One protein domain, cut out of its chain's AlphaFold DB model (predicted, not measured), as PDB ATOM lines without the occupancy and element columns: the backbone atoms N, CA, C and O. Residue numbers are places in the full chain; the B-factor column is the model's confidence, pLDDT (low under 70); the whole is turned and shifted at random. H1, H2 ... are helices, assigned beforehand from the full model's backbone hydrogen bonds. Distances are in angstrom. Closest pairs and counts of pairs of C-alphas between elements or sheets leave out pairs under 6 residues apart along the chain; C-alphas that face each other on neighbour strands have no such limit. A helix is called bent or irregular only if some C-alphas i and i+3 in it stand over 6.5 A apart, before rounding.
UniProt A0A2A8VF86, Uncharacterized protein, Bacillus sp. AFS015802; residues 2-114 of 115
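Overview. This is residues 2 to 114 of the 115 residues of an uncharacterized protein of Bacillus sp. AFS015802 (UniProt A0A2A8VF86). This is a set of long helices running mostly lengthwise, with the bent helix H3 in the middle: H2 and H4a pack on it from different sides, and H1 packs along it on a further side. H1, H2, H3a and H3b form a bundle, helices side by side, while H4a touches H3b alone and the last arm, H4b, touches no helix. The printed part has 113 residues with four named helices, in the order H1, H2, H3, H4, and no named strand; the class is all helix. The whole is compact, with a radius of gyration of the C-alphas of 14.8 A, and spans 41 by 28 by 23 A.

Arrangement. Begin at H2, residues 20 to 47, the longest helix; it has a kink of 44 degrees near residue 27 and is irregular, with C-alphas 25 and 28 7.1 A apart. Next look at H3, residues 56 to 81, assigned as one helix by its hydrogen bonds but bent: C-alphas 68 and 71 are 6.5 A apart, and its arms H3a and H3b stand at a shallow tilt of 25 degrees. H2 and H3a form a helical hairpin; they touch, opposite ways at a shallow tilt of 18 degrees, with the C-alphas of Ser 34 and Ile 67 closest at 6.0 A. H2 touches H3b at a steep tilt of 43 degrees, closest at the C-alphas of Ala 30 and Thr 75, 5.9 A. H1, residues 2 to 15, touches H3b with residues 11 to 15 alone, the same way at a shallow tilt of 31 degrees; the C-alphas of Ser 11 and Ser 73 are closest at 5.7 A. H1 touches H3a with residues 4 to 8 alone, closest at the C-alphas of Ile 8 and Met 65, 7.0 A. H4, residues 86 to 112, was also assigned as one helix by its hydrogen bonds but is bent, with C-alphas 100 and 103 6.5 A apart and arms H4a and H4b at a shallow tilt of 25 degrees. H3b and H4a form a helical hairpin, closest at the C-alphas of Val 78 and Asn 93, 7.1 A. H1 is apart from both H4a and H4b. Every O i to N i+4 pair is within hydrogen-bond range in H1, H3a, H3b, H4a and H4b; in H2, 20 of 24 are.

Along the chain. Find C-alpha 20 at (29.650, 51.020, -19.648); from there H2 runs 38.5 A to C-alpha 47 at (21.135, 43.574, -56.495). H1 begins at C-alpha 2, (37.349, 28.450, -37.011), and measures 20.7 A. H3a, residues 56 to 68, measures 18.4 A, and H3b, residues 71 to 81, 15.1 A. H4a, residues 86 to 100, measures 20.8 A; H4b, residues 103 to 112, measures 14.5 A and ends at C-alpha 112, (39.223, 30.386, -48.860).

Size, cuts and confidence. The two C-alphas farthest apart are those of Arg 84 and Ile 114, at 44.0 A. The printed part has no cut. The links H1 to H2 and H3 to H4 are tight, and H2 to H3 is short. The mean pLDDT of the printed part is 87.3; look for values under 70 at residues 110 to 114.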
ATOM      1  N   PRO A   2      36.782  28.054 -38.314       77.19
ATOM      2  CA  PRO A   2      37.349  28.450 -37.011       77.19
ATOM      3  C   PRO A   2      37.740  29.935 -36.924       77.19
ATOM      4  O   PRO A   2      37.546  30.570 -35.892       77.19
ATOM      5  N   ILE A   3      38.198  30.525 -38.035       80.56
ATOM      6  CA  ILE A   3      38.613  31.936 -38.065       80.56
ATOM      7  C   ILE A   3      37.452  32.905 -37.774       80.56
ATOM      8  O   ILE A   3      37.657  33.932 -37.142       80.56
ATOM      9  N   ARG A   4      36.221  32.570 -38.193       81.19
ATOM     10  CA  ARG A   4      35.038  33.431 -38.007       81.19
ATOM     11  C   ARG A   4      34.629  33.495 -36.537       81.19
ATOM     12  O   ARG A   4      34.325  34.566 -36.028       81.19
ATOM     13  N   ILE A   5      34.689  32.355 -35.852       84.38
ATOM     14  CA  ILE A   5      34.385  32.250 -34.422       84.38
ATOM     15  C   ILE A   5      35.422  33.026 -33.605       84.38
ATOM     16  O   ILE A   5      35.049  33.794 -32.725       84.38
ATOM     17  N   LEU A   6      36.709  32.895 -33.946       87.50
ATOM     18  CA  LEU A   6      37.778  33.651 -33.291       87.50
ATOM     19  C   LEU A   6      37.576  35.168 -33.424       87.50
ATOM     20  O   LEU A   6      37.756  35.894 -32.450       87.50
ATOM     21  N   LEU A   7      37.164  35.639 -34.606       87.12
ATOM     22  CA  LEU A   7      36.881  37.055 -34.847       87.12
ATOM     23  C   LEU A   7      35.710  37.567 -34.001       87.12
ATOM     24  O   LEU A   7      35.814  38.653 -33.442       87.12
ATOM     25  N   ILE A   8      34.631  36.789 -33.872       90.56
ATOM     26  CA  ILE A   8      33.492  37.145 -33.014       90.56
ATOM     27  C   ILE A   8      33.923  37.187 -31.549       90.56
ATOM     28  O   ILE A   8      33.694  38.178 -30.862       90.56
ATOM     29  N   ILE A   9      34.565  36.132 -31.053       91.19
ATOM     30  CA  ILE A   9      34.975  36.075 -29.646       91.19
ATOM     31  C   ILE A   9      35.931  37.232 -29.337       91.19
ATOM     32  O   ILE A   9      35.723  37.963 -28.371       91.19
ATOM     33  N   GLY A  10      36.927  37.463 -30.198       90.81
ATOM     34  CA  GLY A  10      37.864  38.574 -30.056       90.81
ATOM     35  C   GLY A  10      37.176  39.940 -30.084       90.81
ATOM     36  O   GLY A  10      37.485  40.799 -29.255       90.81
ATOM     37  N   SER A  11      36.204  40.143 -30.979       92.81
ATOM     38  CA  SER A  11      35.476  41.411 -31.062       92.81
ATOM     39  C   SER A  11      34.654  41.677 -29.801       92.81
ATOM     40  O   SER A  11      34.709  42.779 -29.261       92.81
ATOM     41  N   TRP A  12      33.967  40.664 -29.271       92.25
ATOM     42  CA  TRP A  12      33.181  40.790 -28.042       92.25
ATOM     43  C   TRP A  12      34.053  40.962 -26.795       92.25
ATOM     44  O   TRP A  12      33.719  41.772 -25.932       92.25
ATOM     45  N   ILE A  13      35.207  40.293 -26.719       93.38
ATOM     46  CA  ILE A  13      36.191  40.530 -25.651       93.38
ATOM     47  C   ILE A  13      36.681  41.981 -25.691       93.38
ATOM     48  O   ILE A  13      36.804  42.610 -24.640       93.38
ATOM     49  N   SER A  14      36.896  42.556 -26.881       92.56
ATOM     50  CA  SER A  14      37.317  43.959 -27.006       92.56
ATOM     51  C   SER A  14      36.325  44.935 -26.356       92.56
ATOM     52  O   SER A  14      36.730  45.966 -25.820       92.56
ATOM     53  N   LEU A  15      35.030  44.597 -26.345       91.94
ATOM     54  CA  LEU A  15      33.987  45.426 -25.742       91.94
ATOM     55  C   LEU A  15      34.062  45.460 -24.215       91.94
ATOM     56  O   LEU A  15      33.595  46.426 -23.616       91.94
ATOM     57  N   LEU A  16      34.694  44.472 -23.577       90.88
ATOM     58  CA  LEU A  16      34.907  44.482 -22.127       90.88
ATOM     59  C   LEU A  16      35.835  45.626 -21.685       90.88
ATOM     60  O   LEU A  16      35.746  46.080 -20.547       90.88
ATOM     61  N   PHE A  17      36.683  46.133 -22.586       92.50
ATOM     62  CA  PHE A  17      37.558  47.280 -22.325       92.50
ATOM     63  C   PHE A  17      36.853  48.638 -22.502       92.50
ATOM     64  O   PHE A  17      37.413  49.680 -22.153       92.50
ATOM     65  N   LEU A  18      35.618  48.664 -23.017       92.12
ATOM     66  CA  LEU A  18      34.817  49.883 -23.132       92.12
ATOM     67  C   LEU A  18      34.108  50.198 -21.806       92.12
ATOM     68  O   LEU A  18      33.453  49.356 -21.196       92.12
ATOM     69  N   ARG A  19      34.161  51.467 -21.378       90.94
ATOM     70  CA  ARG A  19      33.360  51.936 -20.232       90.94
ATOM     71  C   ARG A  19      31.866  51.771 -20.532       90.94
ATOM     72  O   ARG A  19      31.402  52.201 -21.590       90.94
ATOM     73  N   LYS A  20      31.106  51.261 -19.554       90.25
ATOM     74  CA  LYS A  20      29.650  51.020 -19.648       90.25
ATOM     75  C   LYS A  20      28.866  52.232 -20.166       90.25
ATOM     76  O   LYS A  20      28.031  52.087 -21.049       90.25
ATOM     77  N   GLU A  21      29.191  53.433 -19.686       91.50
ATOM     78  CA  GLU A  21      28.576  54.691 -20.140       91.50
ATOM     79  C   GLU A  21      28.738  54.919 -21.648       91.50
ATOM     80  O   GLU A  21      27.812  55.351 -22.327       91.50
ATOM     81  N   SER A  22      29.926  54.629 -22.188       90.75
ATOM     82  CA  SER A  22      30.196  54.791 -23.619       90.75
ATOM     83  C   SER A  22      29.509  53.708 -24.442       90.75
ATOM     84  O   SER A  22      28.971  54.007 -25.501       90.75
ATOM     85  N   PHE A  23      29.482  52.475 -23.931       92.50
ATOM     86  CA  PHE A  23      28.780  51.370 -24.574       92.50
ATOM     87  C   PHE A  23      27.284  51.672 -24.733       92.50
ATOM     88  O   PHE A  23      26.776  51.637 -25.848       92.50
ATOM     89  N   ILE A  24      26.602  52.057 -23.649       93.00
ATOM     90  CA  ILE A  24      25.161  52.369 -23.663       93.00
ATOM     91  C   ILE A  24      24.862  53.580 -24.551       93.00
ATOM     92  O   ILE A  24      23.846  53.617 -25.236       93.00
ATOM     93  N   ARG A  25      25.746  54.580 -24.558       93.19
ATOM     94  CA  ARG A  25      25.546  55.783 -25.364       93.19
ATOM     95  C   ARG A  25      25.614  55.515 -26.866       93.19
ATOM     96  O   ARG A  25      24.857  56.118 -27.621       93.19
ATOM     97  N   PHE A  26      26.556  54.682 -27.303       94.25
ATOM     98  CA  PHE A  26      26.801  54.440 -28.726       94.25
ATOM     99  C   PHE A  26      26.083  53.197 -29.258       94.25
ATOM    100  O   PHE A  26      25.959  53.054 -30.476       94.25
ATOM    101  N   SER A  27      25.568  52.327 -28.385       93.00
ATOM    102  CA  SER A  27      24.874  51.106 -28.794       93.00
ATOM    103  C   SER A  27      23.640  51.337 -29.666       93.00
ATOM    104  O   SER A  27      23.525  50.597 -30.639       93.00
ATOM    105  N   PRO A  28      22.766  52.350 -29.465       95.25
ATOM    106  CA  PRO A  28      21.615  52.537 -30.351       95.25
ATOM    107  C   PRO A  28      22.049  52.844 -31.788       95.25
ATOM    108  O   PRO A  28      21.500  52.293 -32.738       95.25
ATOM    109  N   ALA A  29      23.087  53.672 -31.945       94.38
ATOM    110  CA  ALA A  29      23.650  54.001 -33.250       94.38
ATOM    111  C   ALA A  29      24.341  52.787 -33.886       94.38
ATOM    112  O   ALA A  29      24.134  52.514 -35.065       94.38
ATOM    113  N   ALA A  30      25.113  52.021 -33.108       94.81
ATOM    114  CA  ALA A  30      25.763  50.808 -33.601       94.81
ATOM    115  C   ALA A  30      24.742  49.739 -34.030       94.81
ATOM    116  O   ALA A  30      24.899  49.143 -35.090       94.81
ATOM    117  N   VAL A  31      23.662  49.545 -33.262       95.81
ATOM    118  CA  VAL A  31      22.560  48.637 -33.625       95.81
ATOM    119  C   VAL A  31      21.893  49.094 -34.918       95.81
ATOM    120  O   VAL A  31      21.676  48.273 -35.805       95.81
ATOM    121  N   LEU A  32      21.610  50.391 -35.056       96.44
ATOM    122  CA  LEU A  32      20.983  50.943 -36.255       96.44
ATOM    123  C   LEU A  32      21.851  50.728 -37.501       96.44
ATOM    124  O   LEU A  32      21.350  50.268 -38.525       96.44
ATOM    125  N   VAL A  33      23.155  50.999 -37.419       94.69
ATOM    126  CA  VAL A  33      24.067  50.799 -38.555       94.69
ATOM    127  C   VAL A  33      24.230  49.309 -38.880       94.69
ATOM    128  O   VAL A  33      24.189  48.937 -40.053       94.69
ATOM    129  N   SER A  34      24.337  48.434 -37.875       95.25
ATOM    130  CA  SER A  34      24.357  46.979 -38.090       95.25
ATOM    131  C   SER A  34      23.062  46.463 -38.720       95.25
ATOM    132  O   SER A  34      23.104  45.574 -39.573       95.25
ATOM    133  N   PHE A  35      21.911  47.026 -38.345       95.50
ATOM    134  CA  PHE A  35      20.624  46.692 -38.949       95.50
ATOM    135  C   PHE A  35      20.583  47.098 -40.425       95.50
ATOM    136  O   PHE A  35      20.285  46.257 -41.271       95.50
ATOM    137  N   ILE A  36      20.981  48.335 -40.747       95.44
ATOM    138  CA  ILE A  36      21.081  48.810 -42.134       95.44
ATOM    139  C   ILE A  36      21.994  47.890 -42.947       95.44
ATOM    140  O   ILE A  36      21.595  47.427 -44.014       95.44
ATOM    141  N   LEU A  37      23.189  47.574 -42.440       93.50
ATOM    142  CA  LEU A  37      24.125  46.703 -43.149       93.50
ATOM    143  C   LEU A  37      23.545  45.298 -43.362       93.50
ATOM    144  O   LEU A  37      23.690  44.735 -44.443       93.50
ATOM    145  N   THR A  38      22.818  44.761 -42.380       93.50
ATOM    146  CA  THR A  38      22.111  43.481 -42.529       93.50
ATOM    147  C   THR A  38      21.081  43.545 -43.655       93.50
ATOM    148  O   THR A  38      21.043  42.652 -44.501       93.50
ATOM    149  N   THR A  39      20.276  44.609 -43.718       93.38
ATOM    150  CA  THR A  39      19.316  44.814 -44.810       93.38
ATOM    151  C   THR A  39      20.018  44.910 -46.164       93.38
ATOM    152  O   THR A  39      19.592  44.251 -47.111       93.38
ATOM    153  N   VAL A  40      21.123  45.655 -46.260       92.06
ATOM    154  CA  VAL A  40      21.910  45.757 -47.501       92.06
ATOM    155  C   VAL A  40      22.446  44.386 -47.920       92.06
ATOM    156  O   VAL A  40      22.330  44.022 -49.089       92.06
ATOM    157  N   THR A  41      22.952  43.582 -46.983       89.44
ATOM    158  CA  THR A  41      23.405  42.209 -47.250       89.44
ATOM    159  C   THR A  41      22.272  41.310 -47.757       89.44
ATOM    160  O   THR A  41      22.477  40.509 -48.669       89.44
ATOM    161  N   LEU A  42      21.055  41.450 -47.226       89.06
ATOM    162  CA  LEU A  42      19.891  40.720 -47.740       89.06
ATOM    163  C   LEU A  42      19.542  41.165 -49.170       89.06
ATOM    164  O   LEU A  42      19.332  40.319 -50.049       89.06
ATOM    165  N   CYS A  43      19.558  42.475 -49.430       90.12
ATOM    166  CA  CYS A  43      19.350  43.050 -50.760       90.12
ATOM    167  C   CYS A  43      20.454  42.666 -51.755       90.12
ATOM    168  O   CYS A  43      20.172  42.538 -52.947       90.12
ATOM    169  N   ASN A  44      21.681  42.406 -51.290       86.56
ATOM    170  CA  ASN A  44      22.791  41.961 -52.134       86.56
ATOM    171  C   ASN A  44      22.454  40.667 -52.896       86.56
ATOM    172  O   ASN A  44      22.920  40.463 -54.012       86.56
ATOM    173  N   SER A  45      21.574  39.820 -52.346       77.94
ATOM    174  CA  SER A  45      21.120  38.604 -53.030       77.94
ATOM    175  C   SER A  45      20.309  38.857 -54.310       77.94
ATOM    176  O   SER A  45      20.206  37.952 -55.139       77.94
ATOM    177  N   VAL A  46      19.758  40.064 -54.465       84.31
ATOM    178  CA  VAL A  46      18.987  40.507 -55.636       84.31
ATOM    179  C   VAL A  46      19.806  41.482 -56.482       84.31
ATOM    180  O   VAL A  46      19.858  41.341 -57.700       84.31
ATOM    181  N   LEU A  47      20.464  42.448 -55.836       85.88
ATOM    182  CA  LEU A  47      21.135  43.574 -56.495       85.88
ATOM    183  C   LEU A  47      22.602  43.307 -56.859       85.88
ATOM    184  O   LEU A  47      23.156  44.052 -57.662       85.88
ATOM    185  N   LYS A  48      23.222  42.252 -56.309       84.75
ATOM    186  CA  LYS A  48      24.610  41.841 -56.588       84.75
ATOM    187  C   LYS A  48      25.637  42.981 -56.462       84.75
ATOM    188  O   LYS A  48      26.496  43.151 -57.321       84.75
ATOM    189  N   PHE A  49      25.566  43.746 -55.375       81.62
ATOM    190  CA  PHE A  49      26.552  44.778 -55.040       81.62
ATOM    191  C   PHE A  49      27.975  44.222 -54.890       81.62
ATOM    192  O   PHE A  49      28.935  44.905 -55.237       81.62
ATOM    193  N   TRP A  50      28.121  42.998 -54.375       81.88
ATOM    194  CA  TRP A  50      29.399  42.288 -54.303       81.88
ATOM    195  C   TRP A  50      29.202  40.773 -54.376       81.88
ATOM    196  O   TRP A  50      28.216  40.226 -53.868       81.88
ATOM    197  N   GLU A  51      30.172  40.080 -54.970       74.38
ATOM    198  CA  GLU A  51      30.181  38.622 -55.070       74.38
ATOM    199  C   GLU A  51      31.303  38.026 -54.218       74.38
ATOM    200  O   GLU A  51      32.467  38.363 -54.375       74.38
ATOM    201  N   ILE A  52      30.935  37.110 -53.321       71.75
ATOM    202  CA  ILE A  52      31.863  36.316 -52.503       71.75
ATOM    203  C   ILE A  52      31.718  34.858 -52.944       71.75
ATOM    204  O   ILE A  52      30.625  34.444 -53.335       71.75
ATOM    205  N   ARG A  53      32.770  34.040 -52.887       71.06
ATOM    206  CA  ARG A  53      32.676  32.597 -53.197       71.06
ATOM    207  C   ARG A  53      31.956  31.812 -52.086       71.06
ATOM    208  O   ARG A  53      32.021  32.187 -50.920       71.06
ATOM    209  N   GLY A  54      31.268  30.725 -52.449       75.00
ATOM    210  CA  GLY A  54      30.535  29.841 -51.521       75.00
ATOM    211  C   GLY A  54      29.037  29.727 -51.823       75.00
ATOM    212  O   GLY A  54      28.526  30.378 -52.741       75.00
ATOM    213  N   SER A  55      28.320  28.904 -51.058       80.19
ATOM    214  CA  SER A  55      26.859  28.782 -51.180       80.19
ATOM    215  C   SER A  55      26.133  30.033 -50.657       80.19
ATOM    216  O   SER A  55      26.668  30.803 -49.857       80.19
ATOM    217  N   LYS A  56      24.880  30.256 -51.083       77.56
ATOM    218  CA  LYS A  56      24.073  31.412 -50.638       77.56
ATOM    219  C   LYS A  56      23.906  31.449 -49.109       77.56
ATOM    220  O   LYS A  56      23.958  32.523 -48.518       77.56
ATOM    221  N   GLN A  57      23.749  30.283 -48.478       80.38
ATOM    222  CA  GLN A  57      23.617  30.157 -47.023       80.38
ATOM    223  C   GLN A  57      24.930  30.473 -46.293       80.38
ATOM    224  O   GLN A  57      24.921  31.226 -45.324       80.38
ATOM    225  N   GLU A  58      26.071  29.969 -46.770       81.38
ATOM    226  CA  GLU A  58      27.376  30.207 -46.129       81.38
ATOM    227  C   GLU A  58      27.838  31.666 -46.208       81.38
ATOM    228  O   GLU A  58      28.513  32.146 -45.285       81.38
ATOM    229  N   LYS A  59      27.481  32.362 -47.297       81.69
ATOM    230  CA  LYS A  59      27.708  33.807 -47.447       81.69
ATOM    231  C   LYS A  59      26.895  34.576 -46.419       81.69
ATOM    232  O   LYS A  59      27.468  35.292 -45.611       81.69
ATOM    233  N   LEU A  60      25.587  34.324 -46.371       83.75
ATOM    234  CA  LEU A  60      24.680  35.015 -45.459       83.75
ATOM    235  C   LEU A  60      25.048  34.776 -43.987       83.75
ATOM    236  O   LEU A  60      25.107  35.724 -43.210       83.75
ATOM    237  N   ILE A  61      25.384  33.538 -43.609       85.81
ATOM    238  CA  ILE A  61      25.880  33.230 -42.257       85.81
ATOM    239  C   ILE A  61      27.208  33.948 -41.988       85.81
ATOM    240  O   ILE A  61      27.415  34.461 -40.891       85.81
ATOM    241  N   GLY A  62      28.109  34.000 -42.971       86.25
ATOM    242  CA  GLY A  62      29.382  34.714 -42.855       86.25
ATOM    243  C   GLY A  62      29.220  36.207 -42.625       86.25
ATOM    244  O   GLY A  62      29.843  36.749 -41.713       86.25
ATOM    245  N   ASP A  63      28.353  36.836 -43.405       87.75
ATOM    246  CA  ASP A  63      28.081  38.263 -43.311       87.75
ATOM    247  C   ASP A  63      27.396  38.591 -41.981       87.75
ATOM    248  O   ASP A  63      27.820  39.512 -41.291       87.75
ATOM    249  N   LEU A  64      26.419  37.792 -41.540       89.25
ATOM    250  CA  LEU A  64      25.782  37.976 -40.229       89.25
ATOM    251  C   LEU A  64      26.776  37.820 -39.071       89.25
ATOM    252  O   LEU A  64      26.778  38.629 -38.142       89.25
ATOM    253  N   MET A  65      27.649  36.813 -39.138       90.56
ATOM    254  CA  MET A  65      28.731  36.609 -38.169       90.56
ATOM    255  C   MET A  65      29.672  37.818 -38.101       90.56
ATOM    256  O   MET A  65      30.090  38.224 -37.016       90.56
ATOM    257  N   PHE A  66      29.988  38.411 -39.251       89.50
ATOM    258  CA  PHE A  66      30.811  39.611 -39.329       89.50
ATOM    259  C   PHE A  66      30.088  40.852 -38.778       89.50
ATOM    260  O   PHE A  66      30.666  41.598 -37.983       89.50
ATOM    261  N   ILE A  67      28.820  41.044 -39.152       92.56
ATOM    262  CA  ILE A  67      28.001  42.196 -38.754       92.56
ATOM    263  C   ILE A  67      27.792  42.222 -37.234       92.56
ATOM    264  O   ILE A  67      27.995  43.256 -36.596       92.56
ATOM    265  N   LEU A  68      27.414  41.083 -36.647       90.12
ATOM    266  CA  LEU A  68      27.095  40.974 -35.218       90.12
ATOM    267  C   LEU A  68      28.331  40.920 -34.310       90.12
ATOM    268  O   LEU A  68      28.220  41.169 -33.112       90.12
ATOM    269  N   GLY A  69      29.500  40.573 -34.846       92.31
ATOM    270  CA  GLY A  69      30.744  40.528 -34.081       92.31
ATOM    271  C   GLY A  69      31.647  41.722 -34.399       92.31
ATOM    272  O   GLY A  69      31.476  42.795 -33.801       92.31
ATOM    273  N   PRO A  70      32.629  41.554 -35.304       92.25
ATOM    274  CA  PRO A  70      33.630  42.570 -35.610       92.25
ATOM    275  C   PRO A  70      33.058  43.932 -35.988       92.25
ATOM    276  O   PRO A  70      33.510  44.933 -35.443       92.25
ATOM    277  N   PHE A  71      32.068  43.988 -36.879       93.25
ATOM    278  CA  PHE A  71      31.539  45.257 -37.380       93.25
ATOM    279  C   PHE A  71      30.831  46.062 -36.285       93.25
ATOM    280  O   PHE A  71      31.136  47.241 -36.087       93.25
ATOM    281  N   PHE A  72      29.938  45.420 -35.525       94.62
ATOM    282  CA  PHE A  72      29.269  46.048 -34.385       94.62
ATOM    283  C   PHE A  72      30.285  46.567 -33.359       94.62
ATOM    284  O   PHE A  72      30.222  47.721 -32.929       94.62
ATOM    285  N   SER A  73      31.275  45.737 -33.020       94.44
ATOM    286  CA  SER A  73      32.288  46.096 -32.026       94.44
ATOM    287  C   SER A  73      33.191  47.234 -32.509       94.44
ATOM    288  O   SER A  73      33.452  48.182 -31.768       94.44
ATOM    289  N   ALA A  74      33.631  47.179 -33.768       93.31
ATOM    290  CA  ALA A  74      34.438  48.220 -34.393       93.31
ATOM    291  C   ALA A  74      33.678  49.549 -34.465       93.31
ATOM    292  O   ALA A  74      34.252  50.589 -34.157       93.31
ATOM    293  N   THR A  75      32.383  49.523 -34.785       94.31
ATOM    294  CA  THR A  75      31.531  50.722 -34.833       94.31
ATOM    295  C   THR A  75      31.486  51.434 -33.478       94.31
ATOM    296  O   THR A  75      31.661  52.651 -33.404       94.31
ATOM    297  N   LEU A  76      31.338  50.681 -32.382       95.31
ATOM    298  CA  LEU A  76      31.386  51.235 -31.025       95.31
ATOM    299  C   LEU A  76      32.742  51.876 -30.705       95.31
ATOM    300  O   LEU A  76      32.787  52.963 -30.122       95.31
ATOM    301  N   TRP A  77      33.839  51.234 -31.106       94.88
ATOM    302  CA  TRP A  77      35.186  51.783 -30.943       94.88
ATOM    303  C   TRP A  77      35.409  53.047 -31.767       94.88
ATOM    304  O   TRP A  77      35.926  54.025 -31.231       94.88
ATOM    305  N   VAL A  78      34.975  53.068 -33.027       93.94
ATOM    306  CA  VAL A  78      35.054  54.252 -33.891       93.94
ATOM    307  C   VAL A  78      34.316  55.413 -33.241       93.94
ATOM    308  O   VAL A  78      34.930  56.448 -32.995       93.94
ATOM    309  N   PHE A  79      33.054  55.221 -32.846       93.75
ATOM    310  CA  PHE A  79      32.285  56.270 -32.175       93.75
ATOM    311  C   PHE A  79      32.920  56.730 -30.866       93.75
ATOM    312  O   PHE A  79      32.890  57.922 -30.557       93.75
ATOM    313  N   LYS A  80      33.530  55.815 -30.106       93.94
ATOM    314  CA  LYS A  80      34.250  56.165 -28.883       93.94
ATOM    315  C   LYS A  80      35.487  57.019 -29.162       93.94
ATOM    316  O   LYS A  80      35.683  58.014 -28.463       93.94
ATOM    317  N   LEU A  81      36.310  56.632 -30.133       92.56
ATOM    318  CA  LEU A  81      37.577  57.295 -30.462       92.56
ATOM    319  C   LEU A  81      37.362  58.647 -31.141       92.56
ATOM    320  O   LEU A  81      38.144  59.571 -30.936       92.56
ATOM    321  N   THR A  82      36.289  58.783 -31.916       94.44
ATOM    322  CA  THR A  82      35.989  60.012 -32.661       94.44
ATOM    323  C   THR A  82      34.973  60.899 -31.945       94.44
ATOM    324  O   THR A  82      34.501  61.894 -32.501       94.44
ATOM    325  N   TYR A  83      34.597  60.546 -30.712       90.06
ATOM    326  CA  TYR A  83      33.625  61.299 -29.937       90.06
ATOM    327  C   TYR A  83      34.091  62.755 -29.767       90.06
ATOM    328  O   TYR A  83      35.197  63.000 -29.291       90.06
ATOM    329  N   ARG A  84      33.216  63.713 -30.115       90.62
ATOM    330  CA  ARG A  84      33.446  65.179 -30.180       90.62
ATOM    331  C   ARG A  84      34.140  65.719 -31.438       90.62
ATOM    332  O   ARG A  84      34.222  66.935 -31.558       90.62
ATOM    333  N   SER A  85      34.574  64.885 -32.387       94.44
ATOM    334  CA  SER A  85      35.156  65.362 -33.653       94.44
ATOM    335  C   SER A  85      34.550  64.649 -34.858       94.44
ATOM    336  O   SER A  85      34.915  63.525 -35.202       94.44
ATOM    337  N   PHE A  86      33.627  65.336 -35.534       92.31
ATOM    338  CA  PHE A  86      33.023  64.838 -36.769       92.31
ATOM    339  C   PHE A  86      34.036  64.669 -37.921       92.31
ATOM    340  O   PHE A  86      33.981  63.641 -38.594       92.31
ATOM    341  N   PRO A  87      35.011  65.577 -38.138       94.62
ATOM    342  CA  PRO A  87      36.028  65.360 -39.169       94.62
ATOM    343  C   PRO A  87      36.879  64.113 -38.903       94.62
ATOM    344  O   PRO A  87      37.144  63.339 -39.820       94.62
ATOM    345  N   LEU A  88      37.248  63.870 -37.638       94.56
ATOM    346  CA  LEU A  88      37.986  62.664 -37.259       94.56
ATOM    347  C   LEU A  88      37.148  61.404 -37.504       94.56
ATOM    348  O   LEU A  88      37.677  60.413 -38.002       94.56
ATOM    349  N   TYR A  89      35.846  61.457 -37.202       94.31
ATOM    350  CA  TYR A  89      34.907  60.384 -37.527       94.31
ATOM    351  C   TYR A  89      34.897  60.077 -39.023       94.31
ATOM    352  O   TYR A  89      35.066  58.922 -39.401       94.31
ATOM    353  N   MET A  90      34.762  61.100 -39.871       94.88
ATOM    354  CA  MET A  90      34.727  60.926 -41.325       94.88
ATOM    355  C   MET A  90      35.994  60.245 -41.847       94.88
ATOM    356  O   MET A  90      35.896  59.260 -42.579       94.88
ATOM    357  N   VAL A  91      37.175  60.720 -41.438       95.69
ATOM    358  CA  VAL A  91      38.456  60.149 -41.884       95.69
ATOM    359  C   VAL A  91      38.632  58.722 -41.372       95.69
ATOM    360  O   VAL A  91      38.920  57.825 -42.163       95.69
ATOM    361  N   LEU A  92      38.429  58.485 -40.072       94.12
ATOM    362  CA  LEU A  92      38.626  57.159 -39.487       94.12
ATOM    363  C   LEU A  92      37.645  56.141 -40.078       94.12
ATOM    364  O   LEU A  92      38.047  55.036 -40.438       94.12
ATOM    365  N   ASN A  93      36.377  56.525 -40.227       92.94
ATOM    366  CA  ASN A  93      35.363  55.667 -40.824       92.94
ATOM    367  C   ASN A  93      35.690  55.363 -42.294       92.94
ATOM    368  O   ASN A  93      35.588  54.211 -42.707       92.94
ATOM    369  N   LEU A  94      36.136  56.351 -43.077       93.69
ATOM    370  CA  LEU A  94      36.532  56.143 -44.474       93.69
ATOM    371  C   LEU A  94      37.728  55.192 -44.597       93.69
ATOM    372  O   LEU A  94      37.677  54.252 -45.389       93.69
ATOM    373  N   VAL A  95      38.771  55.389 -43.785       94.12
ATOM    374  CA  VAL A  95      39.956  54.515 -43.768       94.12
ATOM    375  C   VAL A  95      39.565  53.084 -43.412       94.12
ATOM    376  O   VAL A  95      39.962  52.148 -44.102       94.12
ATOM    377  N   ILE A  96      38.750  52.903 -42.374       91.75
ATOM    378  CA  ILE A  96      38.300  51.579 -41.939       91.75
ATOM    379  C   ILE A  96      37.471  50.896 -43.033       91.75
ATOM    380  O   ILE A  96      37.744  49.743 -43.357       91.75
ATOM    381  N   ASN A  97      36.513  51.597 -43.646       89.62
ATOM    382  CA  ASN A  97      35.710  51.038 -44.738       89.62
ATOM    383  C   ASN A  97      36.575  50.664 -45.950       89.62
ATOM    384  O   ASN A  97      36.394  49.587 -46.511       89.62
ATOM    385  N   TYR A  98      37.553  51.497 -46.313       90.81
ATOM    386  CA  TYR A  98      38.493  51.195 -47.394       90.81
ATOM    387  C   TYR A  98      39.324  49.937 -47.097       90.81
ATOM    388  O   TYR A  98      39.441  49.048 -47.942       90.81
ATOM    389  N   LEU A  99      39.863  49.825 -45.878       89.56
ATOM    390  CA  LEU A  99      40.623  48.649 -45.451       89.56
ATOM    391  C   LEU A  99      39.756  47.383 -45.437       89.56
ATOM    392  O   LEU A  99      40.213  46.323 -45.860       89.56
ATOM    393  N   PHE A 100      38.505  47.479 -44.990       84.44
ATOM    394  CA  PHE A 100      37.585  46.345 -45.028       84.44
ATOM    395  C   PHE A 100      37.256  45.925 -46.458       84.44
ATOM    396  O   PHE A 100      37.333  44.738 -46.758       84.44
ATOM    397  N   ALA A 101      36.947  46.879 -47.339       84.19
ATOM    398  CA  ALA A 101      36.508  46.595 -48.698       84.19
ATOM    399  C   ALA A 101      37.589  45.907 -49.546       84.19
ATOM    400  O   ALA A 101      37.276  44.949 -50.252       84.19
ATOM    401  N   TYR A 102      38.849  46.350 -49.457       84.00
ATOM    402  CA  TYR A 102      39.906  45.893 -50.368       84.00
ATOM    403  C   TYR A 102      40.898  44.908 -49.723       84.00
ATOM    404  O   TYR A 102      40.824  43.713 -50.029       84.00
ATOM    405  N   PRO A 103      41.835  45.328 -48.845       84.06
ATOM    406  CA  PRO A 103      42.878  44.427 -48.362       84.06
ATOM    407  C   PRO A 103      42.324  43.298 -47.493       84.06
ATOM    408  O   PRO A 103      42.805  42.168 -47.595       84.06
ATOM    409  N   LEU A 104      41.302  43.565 -46.672       80.44
ATOM    410  CA  LEU A 104      40.742  42.533 -45.805       80.44
ATOM    411  C   LEU A 104      39.961  41.483 -46.604       80.44
ATOM    412  O   LEU A 104      40.186  40.288 -46.409       80.44
ATOM    413  N   THR A 105      39.109  41.914 -47.539       78.62
ATOM    414  CA  THR A 105      38.394  41.004 -48.449       78.62
ATOM    415  C   THR A 105      39.370  40.137 -49.237       78.62
ATOM    416  O   THR A 105      39.235  38.915 -49.229       78.62
ATOM    417  N   SER A 106      40.416  40.729 -49.823       78.75
ATOM    418  CA  SER A 106      41.433  39.981 -50.576       78.75
ATOM    419  C   SER A 106      42.160  38.939 -49.712       78.75
ATOM    420  O   SER A 106      42.373  37.802 -50.142       78.75
ATOM    421  N   PHE A 107      42.495  39.283 -48.464       78.75
ATOM    422  CA  PHE A 107      43.123  38.352 -47.527       78.75
ATOM    423  C   PHE A 107      42.214  37.165 -47.179       78.75
ATOM    424  O   PHE A 107      42.664  36.014 -47.184       78.75
ATOM    425  N   PHE A 108      40.937  37.429 -46.883       73.75
ATOM    426  CA  PHE A 108      39.978  36.380 -46.538       73.75
ATOM    427  C   PHE A 108      39.605  35.513 -47.733       73.75
ATOM    428  O   PHE A 108      39.515  34.295 -47.576       73.75
ATOM    429  N   GLU A 109      39.463  36.101 -48.920       71.44
ATOM    430  CA  GLU A 109      39.285  35.340 -50.150       71.44
ATOM    431  C   GLU A 109      40.475  34.423 -50.378       71.44
ATOM    432  O   GLU A 109      40.285  33.218 -50.465       71.44
ATOM    433  N   LYS A 110      41.714  34.923 -50.341       64.75
ATOM    434  CA  LYS A 110      42.901  34.083 -50.562       64.75
ATOM    435  C   LYS A 110      42.966  32.873 -49.620       64.75
ATOM    436  O   LYS A 110      43.374  31.796 -50.039       64.75
ATOM    437  N   LYS A 111      42.526  33.014 -48.365       59.84
ATOM    438  CA  LYS A 111      42.457  31.897 -47.403       59.84
ATOM    439  C   LYS A 111      41.353  30.881 -47.702       59.84
ATOM    440  O   LYS A 111      41.506  29.724 -47.330       59.84
ATOM    441  N   VAL A 112      40.270  31.292 -48.361       56.97
ATOM    442  CA  VAL A 112      39.223  30.386 -48.860       56.97
ATOM    443  C   VAL A 112      39.702  29.584 -50.079       56.97
ATOM    444  O   VAL A 112      39.168  28.518 -50.324       56.97
ATOM    445  N   TYR A 113      40.718  30.045 -50.823       44.94
ATOM    446  CA  TYR A 113      41.256  29.329 -51.996       44.94
ATOM    447  C   TYR A 113      42.302  28.258 -51.642       44.94
ATOM    448  O   TYR A 113      42.667  27.465 -52.503       44.94
ATOM    449  N   ILE A 114      42.837  28.266 -50.417       44.09
ATOM    450  CA  ILE A 114      43.903  27.344 -49.972       44.09
ATOM    451  C   ILE A 114      43.312  26.136 -49.211       44.09
ATOM    452  O   ILE A 114      44.048  25.282 -48.728       44.09
TER     453      ILE A 114